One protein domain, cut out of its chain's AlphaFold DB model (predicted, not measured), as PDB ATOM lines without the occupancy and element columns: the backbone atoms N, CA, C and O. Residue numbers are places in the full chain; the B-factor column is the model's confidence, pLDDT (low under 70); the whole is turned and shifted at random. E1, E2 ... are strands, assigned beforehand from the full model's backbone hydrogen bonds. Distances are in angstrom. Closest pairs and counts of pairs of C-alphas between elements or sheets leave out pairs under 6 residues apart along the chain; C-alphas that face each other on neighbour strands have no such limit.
ATOM      1  N   ILE A 172     270.080 179.967 364.117       89.69
ATOM      2  CA  ILE A 172     270.430 181.192 364.838       89.69
ATOM      3  C   ILE A 172     269.158 181.955 365.213       89.69
ATOM      4  O   ILE A 172     268.399 182.427 364.366       89.69
ATOM      5  N   THR A 173     268.931 182.074 366.518       91.38
ATOM      6  CA  THR A 173     267.680 182.564 367.122       91.38
ATOM      7  C   THR A 173     267.835 183.918 367.810       91.38
ATOM      8  O   THR A 173     266.856 184.648 367.936       91.38
ATOM      9  N   TYR A 174     269.055 184.298 368.194       92.19
ATOM     10  CA  TYR A 174     269.409 185.618 368.728       92.19
ATOM     11  C   TYR A 174     270.892 185.911 368.448       92.19
ATOM     12  O   TYR A 174     271.700 184.986 368.458       92.19
ATOM     13  N   ILE A 175     271.262 187.178 368.226       91.25
ATOM     14  CA  ILE A 175     272.653 187.633 368.042       91.25
ATOM     15  C   ILE A 175     272.897 188.844 368.954       91.25
ATOM     16  O   ILE A 175     272.050 189.733 369.045       91.25
ATOM     17  N   ASN A 176     274.058 188.899 369.611       91.00
ATOM     18  CA  ASN A 176     274.484 190.020 370.443       91.00
ATOM     19  C   ASN A 176     275.681 190.751 369.813       91.00
ATOM     20  O   ASN A 176     276.839 190.395 370.036       91.00
ATOM     21  N   TYR A 177     275.397 191.831 369.082       89.06
ATOM     22  CA  TYR A 177     276.400 192.693 368.441       89.06
ATOM     23  C   TYR A 177     277.231 193.553 369.425       89.06
ATOM     24  O   TYR A 177     278.053 194.362 368.995       89.06
ATOM     25  N   ALA A 178     277.018 193.449 370.742       86.38
ATOM     26  CA  ALA A 178     277.818 194.132 371.767       86.38
ATOM     27  C   ALA A 178     278.789 193.190 372.498       86.38
ATOM     28  O   ALA A 178     279.880 193.615 372.868       86.38
ATOM     29  N   GLU A 179     278.411 191.922 372.676       84.19
ATOM     30  CA  GLU A 179     279.215 190.900 373.365       84.19
ATOM     31  C   GLU A 179     279.790 189.826 372.419       84.19
ATOM     32  O   GLU A 179     280.563 188.981 372.861       84.19
ATOM     33  N   GLY A 180     279.460 189.855 371.122       85.69
ATOM     34  CA  GLY A 180     280.110 189.032 370.093       85.69
ATOM     35  C   GLY A 180     279.739 187.548 370.126       85.69
ATOM     36  O   GLY A 180     280.607 186.704 369.920       85.69
ATOM     37  N   TYR A 181     278.471 187.226 370.401       88.94
ATOM     38  CA  TYR A 181     277.953 185.850 370.433       88.94
ATOM     39  C   TYR A 181     276.580 185.739 369.759       88.94
ATOM     40  O   TYR A 181     275.895 186.744 369.552       88.94
ATOM     41  N   TYR A 182     276.133 184.512 369.488       91.44
ATOM     42  CA  TYR A 182     274.750 184.214 369.095       91.44
ATOM     43  C   TYR A 182     274.168 183.014 369.864       91.44
ATOM     44  O   TYR A 182     274.851 182.386 370.678       91.44
ATOM     45  N   ARG A 183     272.871 182.742 369.670       93.19
ATOM     46  CA  ARG A 183     272.134 181.610 370.257       93.19
ATOM     47  C   ARG A 183     271.629 180.652 369.181       93.19
ATOM     48  O   ARG A 183     271.031 181.109 368.207       93.19
ATOM     49  N   LEU A 184     271.786 179.350 369.411       92.81
ATOM     50  CA  LEU A 184     271.183 178.279 368.607       92.81
ATOM     51  C   LEU A 184     269.967 177.671 369.305       92.81
ATOM     52  O   LEU A 184     270.041 177.356 370.493       92.81
ATOM     53  N   ASP A 185     268.871 177.514 368.560       90.06
ATOM     54  CA  ASP A 185     267.615 176.872 368.986       90.06
ATOM     55  C   ASP A 185     267.046 177.372 370.335       90.06
ATOM     56  O   ASP A 185     266.483 176.620 371.133       90.06
ATOM     57  N   GLY A 186     267.193 178.675 370.597       90.38
ATOM     58  CA  GLY A 186     266.490 179.385 371.664       90.38
ATOM     59  C   GLY A 186     265.122 179.910 371.223       90.38
ATOM     60  O   GLY A 186     264.664 179.688 370.101       90.38
ATOM     61  N   ASN A 187     264.462 180.671 372.096       90.00
ATOM     62  CA  ASN A 187     263.322 181.480 371.667       90.00
ATOM     63  C   ASN A 187     263.826 182.606 370.735       90.00
ATOM     64  O   ASN A 187     264.854 183.223 371.028       90.00
ATOM     65  N   ASP A 229     297.000 180.828 367.361       45.72
ATOM     66  CA  ASP A 229     298.235 180.806 366.565       45.72
ATOM     67  C   ASP A 229     298.278 182.123 365.758       45.72
ATOM     68  O   ASP A 229     297.351 182.395 364.990       45.72
ATOM     69  N   PRO A 230     299.299 182.986 365.923       40.97
ATOM     70  CA  PRO A 230     299.387 184.245 365.182       40.97
ATOM     71  C   PRO A 230     299.505 184.051 363.661       40.97
ATOM     72  O   PRO A 230     299.197 184.986 362.920       40.97
ATOM     73  N   ASP A 231     299.920 182.866 363.205       38.00
ATOM     74  CA  ASP A 231     300.066 182.513 361.795       38.00
ATOM     75  C   ASP A 231     298.850 181.714 361.250       38.00
ATOM     76  O   ASP A 231     298.750 181.538 360.034       38.00
ATOM     77  N   ASN A 232     297.889 181.274 362.089       44.38
ATOM     78  CA  ASN A 232     296.717 180.479 361.666       44.38
ATOM     79  C   ASN A 232     295.379 180.878 362.314       44.38
ATOM     80  O   ASN A 232     295.225 180.956 363.529       44.38
ATOM     81  N   TYR A 233     294.348 181.021 361.478       47.59
ATOM     82  CA  TYR A 233     292.999 181.370 361.929       47.59
ATOM     83  C   TYR A 233     292.276 180.180 362.552       47.59
ATOM     84  O   TYR A 233     292.149 179.120 361.945       47.59
ATOM     85  N   THR A 234     291.751 180.412 363.751       47.44
ATOM     86  CA  THR A 234     291.143 179.406 364.628       47.44
ATOM     87  C   THR A 234     289.655 179.157 364.372       47.44
ATOM     88  O   THR A 234     289.022 178.468 365.165       47.44
ATOM     89  N   GLU A 235     289.092 179.732 363.306       57.31
ATOM     90  CA  GLU A 235     287.704 179.557 362.868       57.31
ATOM     91  C   GLU A 235     287.679 179.203 361.372       57.31
ATOM     92  O   GLU A 235     288.070 180.006 360.520       57.31
ATOM     93  N   ALA A 236     287.235 177.987 361.047       57.06
ATOM     94  CA  ALA A 236     287.075 177.518 359.674       57.06
ATOM     95  C   ALA A 236     285.644 177.753 359.155       57.06
ATOM     96  O   ALA A 236     284.668 177.352 359.786       57.06
ATOM     97  N   PHE A 237     285.525 178.350 357.965       60.00
ATOM     98  CA  PHE A 237     284.248 178.577 357.283       60.00
ATOM     99  C   PHE A 237     284.072 177.604 356.113       60.00
ATOM    100  O   PHE A 237     284.549 177.835 355.002       60.00
ATOM    101  N   GLU A 238     283.349 176.509 356.347       55.28
ATOM    102  CA  GLU A 238     283.108 175.456 355.342       55.28
ATOM    103  C   GLU A 238     282.222 175.904 354.158       55.28
ATOM    104  O   GLU A 238     282.121 175.195 353.154       55.28
ATOM    105  N   THR A 239     281.632 177.102 354.251       55.34
ATOM    106  CA  THR A 239     280.999 177.877 353.166       55.34
ATOM    107  C   THR A 239     281.974 178.357 352.091       55.34
ATOM    108  O   THR A 239     281.536 178.870 351.064       55.34
ATOM    109  N   GLY A 240     283.284 178.303 352.346       60.03
ATOM    110  CA  GLY A 240     284.328 178.919 351.519       60.03
ATOM    111  C   GLY A 240     284.444 180.439 351.700       60.03
ATOM    112  O   GLY A 240     285.549 180.975 351.634       60.03
ATOM    113  N   TYR A 241     283.334 181.139 351.961       72.06
ATOM    114  CA  TYR A 241     283.309 182.584 352.212       72.06
ATOM    115  C   TYR A 241     283.358 182.896 353.721       72.06
ATOM    116  O   TYR A 241     282.542 182.339 354.462       72.06
ATOM    117  N   PRO A 242     284.243 183.799 354.189       74.12
ATOM    118  CA  PRO A 242     284.390 184.099 355.611       74.12
ATOM    119  C   PRO A 242     283.234 184.933 356.182       74.12
ATOM    120  O   PRO A 242     282.860 185.987 355.646       74.12
ATOM    121  N   MET A 243     282.695 184.469 357.309       78.56
ATOM    122  CA  MET A 243     281.541 185.063 357.986       78.56
ATOM    123  C   MET A 243     281.963 185.894 359.207       78.56
ATOM    124  O   MET A 243     283.114 185.868 359.634       78.56
ATOM    125  N   CYS A 244     281.048 186.686 359.766       83.50
ATOM    126  CA  CYS A 244     281.346 187.546 360.914       83.50
ATOM    127  C   CYS A 244     280.108 187.881 361.758       83.50
ATOM    128  O   CYS A 244     278.987 187.961 361.252       83.50
ATOM    129  N   ILE A 245     280.317 188.154 363.051       88.88
ATOM    130  CA  ILE A 245     279.331 188.826 363.912       88.88
ATOM    131  C   ILE A 245     279.672 190.327 363.922       88.88
ATOM    132  O   ILE A 245     280.707 190.685 364.493       88.88
ATOM    133  N   PRO A 246     278.835 191.215 363.343       87.81
ATOM    134  CA  PRO A 246     279.042 192.663 363.410       87.81
ATOM    135  C   PRO A 246     279.256 193.149 364.846       87.81
ATOM    136  O   PRO A 246     278.573 192.686 365.762       87.81
ATOM    137  N   SER A 247     280.167 194.103 365.063       85.38
ATOM    138  CA  SER A 247     280.464 194.593 366.417       85.38
ATOM    139  C   SER A 247     280.206 196.079 366.596       85.38
ATOM    140  O   SER A 247     280.775 196.931 365.919       85.38
ATOM    141  N   THR A 248     279.383 196.400 367.590       89.69
ATOM    142  CA  THR A 248     279.110 197.766 368.059       89.69
ATOM    143  C   THR A 248     280.267 198.377 368.856       89.69
ATOM    144  O   THR A 248     280.229 199.577 369.166       89.69
ATOM    145  N   ALA A 249     281.311 197.599 369.164       87.31
ATOM    146  CA  ALA A 249     282.574 198.097 369.691       87.31
ATOM    147  C   ALA A 249     283.435 198.683 368.546       87.31
ATOM    148  O   ALA A 249     283.563 198.055 367.496       87.31
ATOM    149  N   PRO A 250     284.019 199.887 368.700       87.38
ATOM    150  CA  PRO A 250     284.857 200.488 367.666       87.38
ATOM    151  C   PRO A 250     286.206 199.768 367.539       87.38
ATOM    152  O   PRO A 250     286.956 199.677 368.509       87.38
ATOM    153  N   ARG A 251     286.546 199.334 366.323       83.88
ATOM    154  CA  ARG A 251     287.831 198.707 365.975       83.88
ATOM    155  C   ARG A 251     288.590 199.586 364.993       83.88
ATOM    156  O   ARG A 251     288.105 199.800 363.885       83.88
ATOM    157  N   THR A 252     289.762 200.086 365.370       83.44
ATOM    158  CA  THR A 252     290.590 200.923 364.486       83.44
ATOM    159  C   THR A 252     291.651 200.083 363.782       83.44
ATOM    160  O   THR A 252     292.327 199.285 364.425       83.44
ATOM    161  N   PHE A 253     291.795 200.264 362.469       75.56
ATOM    162  CA  PHE A 253     292.724 199.516 361.626       75.56
ATOM    163  C   PHE A 253     293.280 200.385 360.487       75.56
ATOM    164  O   PHE A 253     292.658 201.354 360.047       75.56
ATOM    165  N   THR A 254     294.456 200.012 359.987       79.94
ATOM    166  CA  THR A 254     295.070 200.616 358.798       79.94
ATOM    167  C   THR A 254     294.365 200.136 357.529       79.94
ATOM    168  O   THR A 254     294.134 198.940 357.369       79.94
ATOM    169  N   ASP A 255     294.083 201.031 356.580       77.12
ATOM    170  CA  ASP A 255     293.473 200.705 355.288       77.12
ATOM    171  C   ASP A 255     294.489 200.135 354.284       77.12
ATOM    172  O   ASP A 255     294.741 200.682 353.210       77.12
ATOM    173  N   VAL A 256     295.098 199.013 354.663       70.25
ATOM    174  CA  VAL A 256     295.918 198.157 353.787       70.25
ATOM    175  C   VAL A 256     295.082 197.492 352.680       70.25
ATOM    176  O   VAL A 256     295.615 197.135 351.634       70.25
ATOM    177  N   LEU A 257     293.761 197.420 352.868       67.00
ATOM    178  CA  LEU A 257     292.792 196.883 351.908       67.00
ATOM    179  C   LEU A 257     292.367 197.884 350.818       67.00
ATOM    180  O   LEU A 257     291.786 197.474 349.811       67.00
ATOM    181  N   ASN A 258     292.621 199.182 351.018       74.62
ATOM    182  CA  ASN A 258     292.109 200.289 350.208       74.62
ATOM    183  C   ASN A 258     290.567 200.281 350.067       74.62
ATOM    184  O   ASN A 258     290.015 200.334 348.960       74.62
ATOM    185  N   LEU A 259     289.851 200.172 351.190       77.25
ATOM    186  CA  LEU A 259     288.387 200.290 351.273       77.25
ATOM    187  C   LEU A 259     287.908 201.743 351.133       77.25
ATOM    188  O   LEU A 259     286.778 201.973 350.704       77.25
ATOM    189  N   SER A 260     288.748 202.715 351.502       78.31
ATOM    190  CA  SER A 260     288.443 204.154 351.479       78.31
ATOM    191  C   SER A 260     288.837 204.869 350.182       78.31
ATOM    192  O   SER A 260     288.529 206.049 350.012       78.31
ATOM    193  N   GLY A 261     289.567 204.197 349.288       78.75
ATOM    194  CA  GLY A 261     290.250 204.835 348.158       78.75
ATOM    195  C   GLY A 261     291.541 205.576 348.543       78.75
ATOM    196  O   GLY A 261     292.204 206.122 347.662       78.75
ATOM    197  N   THR A 262     291.911 205.596 349.830       77.88
ATOM    198  CA  THR A 262     293.161 206.172 350.350       77.88
ATOM    199  C   THR A 262     293.962 205.093 351.095       77.88
ATOM    200  O   THR A 262     293.711 204.857 352.280       77.88
ATOM    201  N   PRO A 263     294.943 204.438 350.442       72.06
ATOM    202  CA  PRO A 263     295.763 203.412 351.078       72.06
ATOM    203  C   PRO A 263     296.430 203.904 352.368       72.06
ATOM    204  O   PRO A 263     296.901 205.041 352.448       72.06
ATOM    205  N   SER A 264     296.485 203.029 353.370       78.62
ATOM    206  CA  SER A 264     297.062 203.285 354.700       78.62
ATOM    207  C   SER A 264     296.355 204.353 355.555       78.62
ATOM    208  O   SER A 264     296.873 204.716 356.614       78.62
ATOM    209  N   ALA A 265     295.166 204.831 355.167       84.56
ATOM    210  CA  ALA A 265     294.321 205.641 356.047       84.56
ATOM    211  C   ALA A 265     293.963 204.874 357.336       84.56
ATOM    212  O   ALA A 265     293.778 203.663 357.301       84.56
ATOM    213  N   GLN A 266     293.834 205.550 358.481       88.25
ATOM    214  CA  GLN A 266     293.265 204.915 359.676       88.25
ATOM    215  C   GLN A 266     291.738 204.943 359.583       88.25
ATOM    216  O   GLN A 266     291.144 206.017 359.480       88.25
ATOM    217  N   LEU A 267     291.114 203.768 359.620       85.25
ATOM    218  CA  LEU A 267     289.666 203.584 359.562       85.25
ATOM    219  C   LEU A 267     289.165 202.938 360.853       85.25
ATOM    220  O   LEU A 267     289.899 202.219 361.527       85.25
ATOM    221  N   THR A 268     287.894 203.165 361.183       88.50
ATOM    222  CA  THR A 268     287.237 202.518 362.322       88.50
ATOM    223  C   THR A 268     286.028 201.725 361.840       88.50
ATOM    224  O   THR A 268     285.073 202.298 361.319       88.50
ATOM    225  N   ALA A 269     286.060 200.407 362.025       87.62
ATOM    226  CA  ALA A 269     284.916 199.528 361.824       87.62
ATOM    227  C   ALA A 269     284.050 199.518 363.087       87.62
ATOM    228  O   ALA A 269     284.568 199.351 364.195       87.62
ATOM    229  N   ARG A 270     282.740 199.723 362.921       91.50
ATOM    230  CA  ARG A 270     281.755 199.684 364.004       91.50
ATOM    231  C   ARG A 270     280.346 199.495 363.445       91.50
ATOM    232  O   ARG A 270     279.916 200.287 362.613       91.50
ATOM    233  N   ALA A 271     279.622 198.510 363.955       91.38
ATOM    234  CA  ALA A 271     278.206 198.300 363.694       91.38
ATOM    235  C   ALA A 271     277.305 199.277 364.474       91.38
ATOM    236  O   ALA A 271     277.627 199.745 365.574       91.38
ATOM    237  N   ASN A 272     276.122 199.523 363.926       91.00
ATOM    238  CA  ASN A 272     274.961 200.041 364.641       91.00
ATOM    239  C   ASN A 272     274.371 198.957 365.577       91.00
ATOM    240  O   ASN A 272     274.678 197.776 365.417       91.00
ATOM    241  N   PRO A 273     273.497 199.315 366.542       88.12
ATOM    242  CA  PRO A 273     272.887 198.353 367.473       88.12
ATOM    243  C   PRO A 273     272.048 197.232 366.832       88.12
ATOM    244  O   PRO A 273     271.731 196.261 367.509       88.12
ATOM    245  N   ASP A 274     271.687 197.366 365.555       84.00
ATOM    246  CA  ASP A 274     270.978 196.373 364.737       84.00
ATOM    247  C   ASP A 274     271.918 195.493 363.882       84.00
ATOM    248  O   ASP A 274     271.450 194.707 363.062       84.00
ATOM    249  N   GLY A 275     273.239 195.641 364.040       85.50
ATOM    250  CA  GLY A 275     274.260 194.944 363.253       85.50
ATOM    251  C   GLY A 275     274.590 195.603 361.905       85.50
ATOM    252  O   GLY A 275     275.516 195.163 361.226       85.50
ATOM    253  N   SER A 276     273.883 196.665 361.502       88.50
ATOM    254  CA  SER A 276     274.114 197.343 360.220       88.50
ATOM    255  C   SER A 276     275.350 198.255 360.228       88.50
ATOM    256  O   SER A 276     275.837 198.670 361.278       88.50
ATOM    257  N   GLY A 277     275.852 198.618 359.044       85.56
ATOM    258  CA  GLY A 277     276.859 199.681 358.881       85.56
ATOM    259  C   GLY A 277     278.303 199.329 359.262       85.56
ATOM    260  O   GLY A 277     279.178 200.180 359.109       85.56
ATOM    261  N   ASP A 278     278.579 198.102 359.708       89.12
ATOM    262  CA  ASP A 278     279.939 197.650 360.013       89.12
ATOM    263  C   ASP A 278     280.814 197.628 358.747       89.12
ATOM    264  O   ASP A 278     280.484 196.984 357.753       89.12
ATOM    265  N   LEU A 279     281.943 198.342 358.771       87.75
ATOM    266  CA  LEU A 279     282.789 198.548 357.592       87.75
ATOM    267  C   LEU A 279     283.453 197.254 357.090       87.75
ATOM    268  O   LEU A 279     283.653 197.114 355.880       87.75
ATOM    269  N   LEU A 280     283.790 196.342 358.010       83.06
ATOM    270  CA  LEU A 280     284.453 195.058 357.730       83.06
ATOM    271  C   LEU A 280     283.472 193.880 357.620       83.06
ATOM    272  O   LEU A 280     283.836 192.850 357.060       83.06
ATOM    273  N   CYS A 281     282.245 194.049 358.121       86.31
ATOM    274  CA  CYS A 281     281.186 193.036 358.146       86.31
ATOM    275  C   CYS A 281     279.862 193.576 357.540       86.31
ATOM    276  O   CYS A 281     278.822 193.556 358.207       86.31
ATOM    277  N   PRO A 282     279.864 194.166 356.325       87.56
ATOM    278  CA  PRO A 282     278.737 194.971 355.867       87.56
ATOM    279  C   PRO A 282     277.561 194.131 355.358       87.56
ATOM    280  O   PRO A 282     277.713 193.181 354.587       87.56
ATOM    281  N   THR A 283     276.348 194.604 355.645       85.12
ATOM    282  CA  THR A 283     275.079 194.073 355.110       85.12
ATOM    283  C   THR A 283     274.914 194.244 353.589       85.12
ATOM    284  O   THR A 283     273.874 193.895 353.044       85.12
ATOM    285  N   THR A 284     275.914 194.793 352.893       85.25
ATOM    286  CA  THR A 284     276.005 194.820 351.424       85.25
ATOM    287  C   THR A 284     276.544 193.502 350.867       85.25
ATOM    288  O   THR A 284     276.041 193.009 349.866       85.25
ATOM    289  N   ASN A 285     277.510 192.875 351.551       84.62
ATOM    290  CA  ASN A 285     278.031 191.561 351.155       84.62
ATOM    291  C   ASN A 285     277.044 190.431 351.446       84.62
ATOM    292  O   ASN A 285     277.125 189.367 350.841       84.62
ATOM    293  N   ARG A 286     276.097 190.680 352.353       82.81
ATOM    294  CA  ARG A 286     274.964 189.800 352.606       82.81
ATOM    295  C   ARG A 286     273.751 190.631 353.046       82.81
ATOM    296  O   ARG A 286     273.657 190.973 354.230       82.81
ATOM    297  N   PRO A 287     272.836 190.997 352.128       72.56
ATOM    298  CA  PRO A 287     271.552 191.582 352.509       72.56
ATOM    299  C   PRO A 287     270.729 190.584 353.339       72.56
ATOM    300  O   PRO A 287     271.013 189.387 353.342       72.56
ATOM    301  N   ALA A 288     269.735 191.079 354.082       57.34
ATOM    302  CA  ALA A 288     268.916 190.258 354.982       57.34
ATOM    303  C   ALA A 288     268.145 189.137 354.238       57.34
ATOM    304  O   ALA A 288     267.867 189.295 353.043       57.34
ATOM    305  N   PRO A 289     267.760 188.030 354.913       58.00
ATOM    306  CA  PRO A 289     267.306 186.818 354.235       58.00
ATOM    307  C   PRO A 289     266.073 187.028 353.351       58.00
ATOM    308  O   PRO A 289     265.027 187.505 353.802       58.00
ATOM    309  N   ILE A 290     266.169 186.590 352.095       48.09
ATOM    310  CA  ILE A 290     265.014 186.502 351.198       48.09
ATOM    311  C   ILE A 290     264.170 185.291 351.624       48.09
ATOM    312  O   ILE A 290     264.682 184.196 351.852       48.09
ATOM    313  N   THR A 291     262.860 185.499 351.759       49.94
ATOM    314  CA  THR A 291     261.904 184.578 352.395       49.94
ATOM    315  C   THR A 291     261.990 183.121 351.923       49.94
ATOM    316  O   THR A 291     261.743 182.853 350.748       49.94
ATOM    317  N   ALA A 292     262.196 182.192 352.866       44.59
ATOM    318  CA  ALA A 292     261.960 180.736 352.789       44.59
ATOM    319  C   ALA A 292     262.676 179.915 351.688       44.59
ATOM    320  O   ALA A 292     262.777 178.699 351.824       44.59
ATOM    321  N   ALA A 293     263.194 180.539 350.630       40.88
ATOM    322  CA  ALA A 293     263.826 179.864 349.496       40.88
ATOM    323  C   ALA A 293     265.241 179.342 349.806       40.88
ATOM    324  O   ALA A 293     265.694 178.416 349.147       40.88
ATOM    325  N   LEU A 294     265.896 179.872 350.845       41.84
ATOM    326  CA  LEU A 294     267.180 179.380 351.371       41.84
ATOM    327  C   LEU A 294     267.082 178.005 352.067       41.84
ATOM    328  O   LEU A 294     268.094 177.453 352.473       41.84
ATOM    329  N   LEU A 295     265.879 177.419 352.171       43.94
ATOM    330  CA  LEU A 295     265.706 175.990 352.478       43.94
ATOM    331  C   LEU A 295     265.971 175.082 351.259       43.94
ATOM    332  O   LEU A 295     265.938 173.860 351.392       43.94
ATOM    333  N   ALA A 296     266.213 175.663 350.079       40.31
ATOM    334  CA  ALA A 296     266.826 174.989 348.945       40.31
ATOM    335  C   ALA A 296     268.297 175.421 348.837       40.31
ATOM    336  O   ALA A 296     268.606 176.613 348.766       40.31
ATOM    337  N   ASP A 297     269.177 174.425 348.796       44.03
ATOM    338  CA  ASP A 297     270.642 174.518 348.773       44.03
ATOM    339  C   ASP A 297     271.152 175.003 347.397       44.03
ATOM    340  O   ASP A 297     271.715 174.255 346.599       44.03
ATOM    341  N   SER A 298     270.727 176.208 346.998       43.72
ATOM    342  CA  SER A 298     270.787 176.677 345.599       43.72
ATOM    343  C   SER A 298     270.705 178.203 345.413       43.72
ATOM    344  O   SER A 298     270.754 178.683 344.281       43.72
ATOM    345  N   ALA A 299     270.534 178.988 346.482       54.81
ATOM    346  CA  ALA A 299     270.385 180.443 346.400       54.81
ATOM    347  C   ALA A 299     271.716 181.163 346.686       54.81
ATOM    348  O   ALA A 299     271.998 181.537 347.822       54.81
ATOM    349  N   VAL A 300     272.518 181.360 345.636       67.62
ATOM    350  CA  VAL A 300     273.808 182.072 345.687       67.62
ATOM    351  C   VAL A 300     273.623 183.547 346.057       67.62
ATOM    352  O   VAL A 300     272.849 184.267 345.419       67.62
ATOM    353  N   VAL A 301     274.393 184.025 347.038       77.19
ATOM    354  CA  VAL A 301     274.521 185.457 347.362       77.19
ATOM    355  C   VAL A 301     275.863 185.979 346.843       77.19
ATOM    356  O   VAL A 301     276.911 185.552 347.311       77.19
ATOM    357  N   LEU A 302     275.849 186.925 345.900       82.12
ATOM    358  CA  LEU A 302     277.074 187.580 345.424       82.12
ATOM    359  C   LEU A 302     277.508 188.688 346.395       82.12
ATOM    360  O   LEU A 302     276.772 189.662 346.571       82.12
ATOM    361  N   ALA A 303     278.715 188.591 346.951       84.31
ATOM    362  CA  ALA A 303     279.302 189.647 347.772       84.31
ATOM    363  C   ALA A 303     279.508 190.947 346.963       84.31
ATOM    364  O   ALA A 303     279.842 190.918 345.776       84.31
ATOM    365  N   ASP A 304     279.321 192.108 347.601       85.06
ATOM    366  CA  ASP A 304     279.494 193.413 346.950       85.06
ATOM    367  C   ASP A 304     280.980 193.797 346.807       85.06
ATOM    368  O   ASP A 304     281.377 194.357 345.780       85.06
ATOM    369  N   ASP A 305     281.790 193.471 347.820       82.44
ATOM    370  CA  ASP A 305     283.233 193.735 347.918       82.44
ATOM    371  C   ASP A 305     283.907 192.584 348.698       82.44
ATOM    372  O   ASP A 305     283.904 192.593 349.931       82.44
ATOM    373  N   SER A 306     284.471 191.584 348.010       77.94
ATOM    374  CA  SER A 306     285.033 190.348 348.595       77.94
ATOM    375  C   SER A 306     286.328 190.540 349.396       77.94
ATOM    376  O   SER A 306     286.936 189.583 349.854       77.94
ATOM    377  N   ARG A 307     286.734 191.790 349.642       76.31
ATOM    378  CA  ARG A 307     287.738 192.164 350.656       76.31
ATOM    379  C   ARG A 307     287.137 192.317 352.066       76.31
ATOM    380  O   ARG A 307     287.829 192.777 352.973       76.31
ATOM    381  N   ARG A 308     285.843 192.023 352.246       79.06
ATOM    382  CA  ARG A 308     285.081 192.198 353.498       79.06
ATOM    383  C   ARG A 308     284.241 190.958 353.792       79.06
ATOM    384  O   ARG A 308     283.787 190.275 352.874       79.06
ATOM    385  N   LEU A 309     283.988 190.692 355.065       82.75
ATOM    386  CA  LEU A 309     283.310 189.476 355.501       82.75
ATOM    387  C   LEU A 309     281.783 189.629 355.405       82.75
ATOM    388  O   LEU A 309     281.255 190.740 355.295       82.75
ATOM    389  N   ALA A 310     281.070 188.504 355.406       82.94
ATOM    390  CA  ALA A 310     279.616 188.473 355.300       82.94
ATOM    391  C   ALA A 310     278.962 188.308 356.689       82.94
ATOM    392  O   ALA A 310     279.309 187.377 357.418       82.94
ATOM    393  N   PRO A 311     278.006 189.171 357.088       86.62
ATOM    394  CA  PRO A 311     277.389 189.066 358.405       86.62
ATOM    395  C   PRO A 311     276.573 187.778 358.569       86.62
ATOM    396  O   PRO A 311     275.798 187.391 357.692       86.62
ATOM    397  N   ILE A 312     276.705 187.146 359.732       86.06
ATOM    398  CA  ILE A 312     275.810 186.091 360.219       86.06
ATOM    399  C   ILE A 312     274.435 186.707 360.544       86.06
ATOM    400  O   ILE A 312     274.349 187.846 361.012       86.06
ATOM    401  N   GLN A 313     273.349 185.986 360.254       84.69
ATOM    402  CA  GLN A 313     271.978 186.506 360.260       84.69
ATOM    403  C   GLN A 313     271.020 185.641 361.096       84.69
ATOM    404  O   GLN A 313     271.212 184.444 361.301       84.69
ATOM    405  N   LEU A 314     269.949 186.266 361.594       86.50
ATOM    406  CA  LEU A 314     268.871 185.561 362.291       86.50
ATOM    407  C   LEU A 314     268.133 184.629 361.319       86.50
ATOM    408  O   LEU A 314     267.714 185.058 360.244       86.50
ATOM    409  N   GLY A 315     267.927 183.378 361.728       80.81
ATOM    410  CA  GLY A 315     267.318 182.328 360.911       80.81
ATOM    411  C   GLY A 315     268.307 181.480 360.106       80.81
ATOM    412  O   GLY A 315     267.867 180.513 359.488       80.81
ATOM    413  N   ASP A 316     269.608 181.788 360.137       81.31
ATOM    414  CA  ASP A 316     270.643 180.930 359.554       81.31
ATOM    415  C   ASP A 316     270.635 179.546 360.217       81.31
ATOM    416  O   ASP A 316     270.762 179.446 361.436       81.31
ATOM    417  N   SER A 317     270.532 178.479 359.420       80.69
ATOM    418  CA  SER A 317     270.919 177.136 359.862       80.69
ATOM    419  C   SER A 317     272.438 177.080 359.902       80.69
ATOM    420  O   SER A 317     273.075 177.336 358.878       80.69
ATOM    421  N   VAL A 318     273.015 176.690 361.033       81.75
ATOM    422  CA  VAL A 318     274.465 176.516 361.169       81.75
ATOM    423  C   VAL A 318     274.819 175.164 361.781       81.75
ATOM    424  O   VAL A 318     274.004 174.531 362.458       81.75
ATOM    425  N   LEU A 319     276.035 174.708 361.499       81.31
ATOM    426  CA  LEU A 319     276.685 173.549 362.090       81.31
ATOM    427  C   LEU A 319     277.996 174.041 362.711       81.31
ATOM    428  O   LEU A 319     278.949 174.356 362.004       81.31
ATOM    429  N   GLU A 320     278.020 174.072 364.035       81.31
ATOM    430  CA  GLU A 320     279.165 174.496 364.829       81.31
ATOM    431  C   GLU A 320     279.956 173.289 365.302       81.31
ATOM    432  O   GLU A 320     279.376 172.293 365.748       81.31
ATOM    433  N   MET A 321     281.279 173.396 365.271       74.94
ATOM    434  CA  MET A 321     282.188 172.480 365.944       74.94
ATOM    435  C   MET A 321     283.027 173.288 366.921       74.94
ATOM    436  O   MET A 321     283.737 174.223 366.551       74.94
ATOM    437  N   GLY A 322     282.898 172.952 368.197       74.31
ATOM    438  CA  GLY A 322     283.468 173.740 369.272       74.31
ATOM    439  C   GLY A 322     283.531 172.977 370.579       74.31
ATOM    440  O   GLY A 322     283.197 171.797 370.634       74.31
ATOM    441  N   ASN A 323     283.945 173.687 371.622       74.88
ATOM    442  CA  ASN A 323     284.132 173.155 372.965       74.88
ATOM    443  C   ASN A 323     283.240 173.916 373.946       74.88
ATOM    444  O   ASN A 323     283.257 175.149 373.967       74.88
ATOM    445  N   PHE A 324     282.492 173.223 374.798       77.75
ATOM    446  CA  PHE A 324     281.753 173.856 375.879       77.75
ATOM    447  C   PHE A 324     282.691 174.300 376.992       77.75
ATOM    448  O   PHE A 324     283.314 173.502 377.692       77.75
ATOM    449  N   GLU A 325     282.706 175.602 377.223       74.44
ATOM    450  CA  GLU A 325     283.481 176.233 378.275       74.44
ATOM    451  C   GLU A 325     282.538 176.896 379.273       74.44
ATOM    452  O   GLU A 325     281.414 177.277 378.945       74.44
ATOM    453  N   THR A 326     282.953 176.972 380.537       75.25
ATOM    454  CA  THR A 326     282.194 177.659 381.587       75.25
ATOM    455  C   THR A 326     283.127 178.593 382.331       75.25
ATOM    456  O   THR A 326     283.982 178.149 383.094       75.25
ATOM    457  N   VAL A 327     282.963 179.892 382.101       69.19
ATOM    458  CA  VAL A 327     283.845 180.934 382.634       69.19
ATOM    459  C   VAL A 327     282.990 181.975 383.346       69.19
ATOM    460  O   VAL A 327     281.955 182.401 382.838       69.19
ATOM    461  N   ASN A 328     283.375 182.345 384.571       69.81
ATOM    462  CA  ASN A 328     282.617 183.265 385.436       69.81
ATOM    463  C   ASN A 328     281.121 182.899 385.607       69.81
ATOM    464  O   ASN A 328     280.281 183.768 385.825       69.81
ATOM    465  N   GLY A 329     280.784 181.606 385.510       73.81
ATOM    466  CA  GLY A 329     279.413 181.086 385.612       73.81
ATOM    467  C   GLY A 329     278.593 181.111 384.314       73.81
ATOM    468  O   GLY A 329     277.477 180.596 384.309       73.81
ATOM    469  N   VAL A 330     279.125 181.650 383.213       77.62
ATOM    470  CA  VAL A 330     278.491 181.597 381.884       77.62
ATOM    471  C   VAL A 330     279.022 180.390 381.122       77.62
ATOM    472  O   VAL A 330     280.235 180.248 380.985       77.62
ATOM    473  N   ARG A 331     278.122 179.540 380.610       82.38
ATOM    474  CA  ARG A 331     278.467 178.434 379.704       82.38
ATOM    475  C   ARG A 331     278.203 178.822 378.249       82.38
ATOM    476  O   ARG A 331     277.091 179.237 377.925       82.38
ATOM    477  N   PHE A 332     279.195 178.624 377.389       83.94
ATOM    478  CA  PHE A 332     279.133 178.864 375.945       83.94
ATOM    479  C   PHE A 332     279.927 177.796 375.182       83.94
ATOM    480  O   PHE A 332     280.763 177.113 375.768       83.94
ATOM    481  N   LEU A 333     279.651 177.640 373.890       83.38
ATOM    482  CA  LEU A 333     280.497 176.912 372.948       83.38
ATOM    483  C   LEU A 333     281.552 177.883 372.395       83.38
ATOM    484  O   LEU A 333     281.179 178.903 371.819       83.38
ATOM    485  N   SER A 334     282.837 177.586 372.577       79.25
ATOM    486  CA  SER A 334     283.944 178.198 371.828       79.25
ATOM    487  C   SER A 334     284.080 177.434 370.509       79.25
ATOM    488  O   SER A 334     284.514 176.278 370.511       79.25
ATOM    489  N   ALA A 335     283.615 178.033 369.411       77.88
ATOM    490  CA  ALA A 335     283.576 177.430 368.081       77.88
ATOM    491  C   ALA A 335     284.890 177.651 367.318       77.88
ATOM    492  O   ALA A 335     285.440 178.754 367.322       77.88
ATOM    493  N   TRP A 336     285.366 176.587 366.665       70.69
ATOM    494  CA  TRP A 336     286.562 176.578 365.815       70.69
ATOM    495  C   TRP A 336     286.284 176.123 364.368       70.69
ATOM    496  O   TRP A 336     287.105 176.353 363.484       70.69
ATOM    497  N   SER A 337     285.116 175.534 364.088       73.00
ATOM    498  CA  SER A 337     284.541 175.470 362.735       73.00
ATOM    499  C   SER A 337     283.083 175.914 362.791       73.00
ATOM    500  O   SER A 337     282.346 175.503 363.693       73.00
ATOM    501  N   THR A 338     282.685 176.739 361.827       73.62
ATOM    502  CA  THR A 338     281.381 177.404 361.749       73.62
ATOM    503  C   THR A 338     280.875 177.291 360.312       73.62
ATOM    504  O   THR A 338     281.219 178.069 359.419       73.62
ATOM    505  N   HIS A 339     280.056 176.270 360.058       76.75
ATOM    506  CA  HIS A 339     279.451 176.015 358.755       76.75
ATOM    507  C   HIS A 339     278.061 176.655 358.708       76.75
ATOM    508  O   HIS A 339     277.096 176.117 359.256       76.75
ATOM    509  N   VAL A 340     277.926 177.777 358.000       76.38
ATOM    510  CA  VAL A 340     276.624 178.414 357.738       76.38
ATOM    511  C   VAL A 340     275.973 177.784 356.503       76.38
ATOM    512  O   VAL A 340     276.613 177.624 355.472       76.38
ATOM    513  N   GLY A 341     274.687 177.444 356.561       71.00
ATOM    514  CA  GLY A 341     273.949 176.806 355.460       71.00
ATOM    515  C   GLY A 341     273.578 177.740 354.299       71.00
ATOM    516  O   GLY A 341     272.435 177.704 353.849       71.00
ATOM    517  N   VAL A 342     274.485 178.622 353.857       72.25
ATOM    518  CA  VAL A 342     274.258 179.596 352.771       72.25
ATOM    519  C   VAL A 342     275.522 179.773 351.925       72.25
ATOM    520  O   VAL A 342     276.552 180.213 352.430       72.25
ATOM    521  N   LYS A 343     275.419 179.509 350.615       74.00
ATOM    522  CA  LYS A 343     276.498 179.747 349.644       74.00
ATOM    523  C   LYS A 343     276.638 181.242 349.327       74.00
ATOM    524  O   LYS A 343     275.684 181.885 348.877       74.00
ATOM    525  N   ILE A 344     277.835 181.788 349.539       77.50
ATOM    526  CA  ILE A 344     278.195 183.177 349.219       77.50
ATOM    527  C   ILE A 344     279.370 183.160 348.244       77.50
ATOM    528  O   ILE A 344     280.348 182.448 348.460       77.50
ATOM    529  N   GLU A 345     279.273 183.949 347.178       79.44
ATOM    530  CA  GLU A 345     280.248 183.966 346.090       79.44
ATOM    531  C   GLU A 345     280.925 185.327 345.898       79.44
ATOM    532  O   GLU A 345     280.353 186.399 346.118       79.44
ATOM    533  N   THR A 346     282.166 185.269 345.428       78.94
ATOM    534  CA  THR A 346     282.993 186.407 345.049       78.94
ATOM    535  C   THR A 346     282.521 187.003 343.728       78.94
ATOM    536  O   THR A 346     282.403 186.333 342.701       78.94
TER     537      THR A 346
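Overview. This is residues 172 to 187 and 229 to 346 of the 1012 residues of the protein "Fibronectin type III domain-containing protein" of Chloroflexi bacterium (UniProt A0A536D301). This domain has little regular structure: three two-stranded hairpins, E1-E2, E3-E4 and the long, bent E5-E6, stand round a core of loops. The 134 printed residues include six named strands, E1 to E6 in chain order, holding 39 residues, and no named helix; the class is all strand, each sheet antiparallel. The whole is compact, radius of gyration of the C-alphas 15.5 A, spans 43 by 41 by 31 A.

Arrangement. E5, residues 317 to 327, and E6, residues 330 to 340, form an antiparallel hairpin; N 323 and O 334 are within hydrogen-bond range, 2.9 A. E5 bends by 72 degrees at residue 321, E6 by 82 degrees at residue 337. E2, residues 181 to 184, and E6 are near each other, with 6 pairs of C-alphas within 10 A. E1, residues 172 to 176, forms an antiparallel hairpin with E2, N 173 to O 183 2.9 A. E3, residues 251 to 254, and E4, residues 266 to 269, form another, N 253 to O 267 2.9 A, apart from the other strands.

Along the chain. E5 measures 26.5 A, E6 24.4 A. E1 begins at C-alpha 172 (270.430, 181.192, 364.838); E6 ends at C-alpha 340 (276.624, 178.414, 357.738).

Size, cuts and confidence. Residues 188 to 228 are cut out, a 35.3 A gap between C-alphas 187 and 229. Links E3 to E4 and E4 to E5 are long. pLDDT is under 70 at residues 229 to 240, 257, 288 to 300 and 327 to 328.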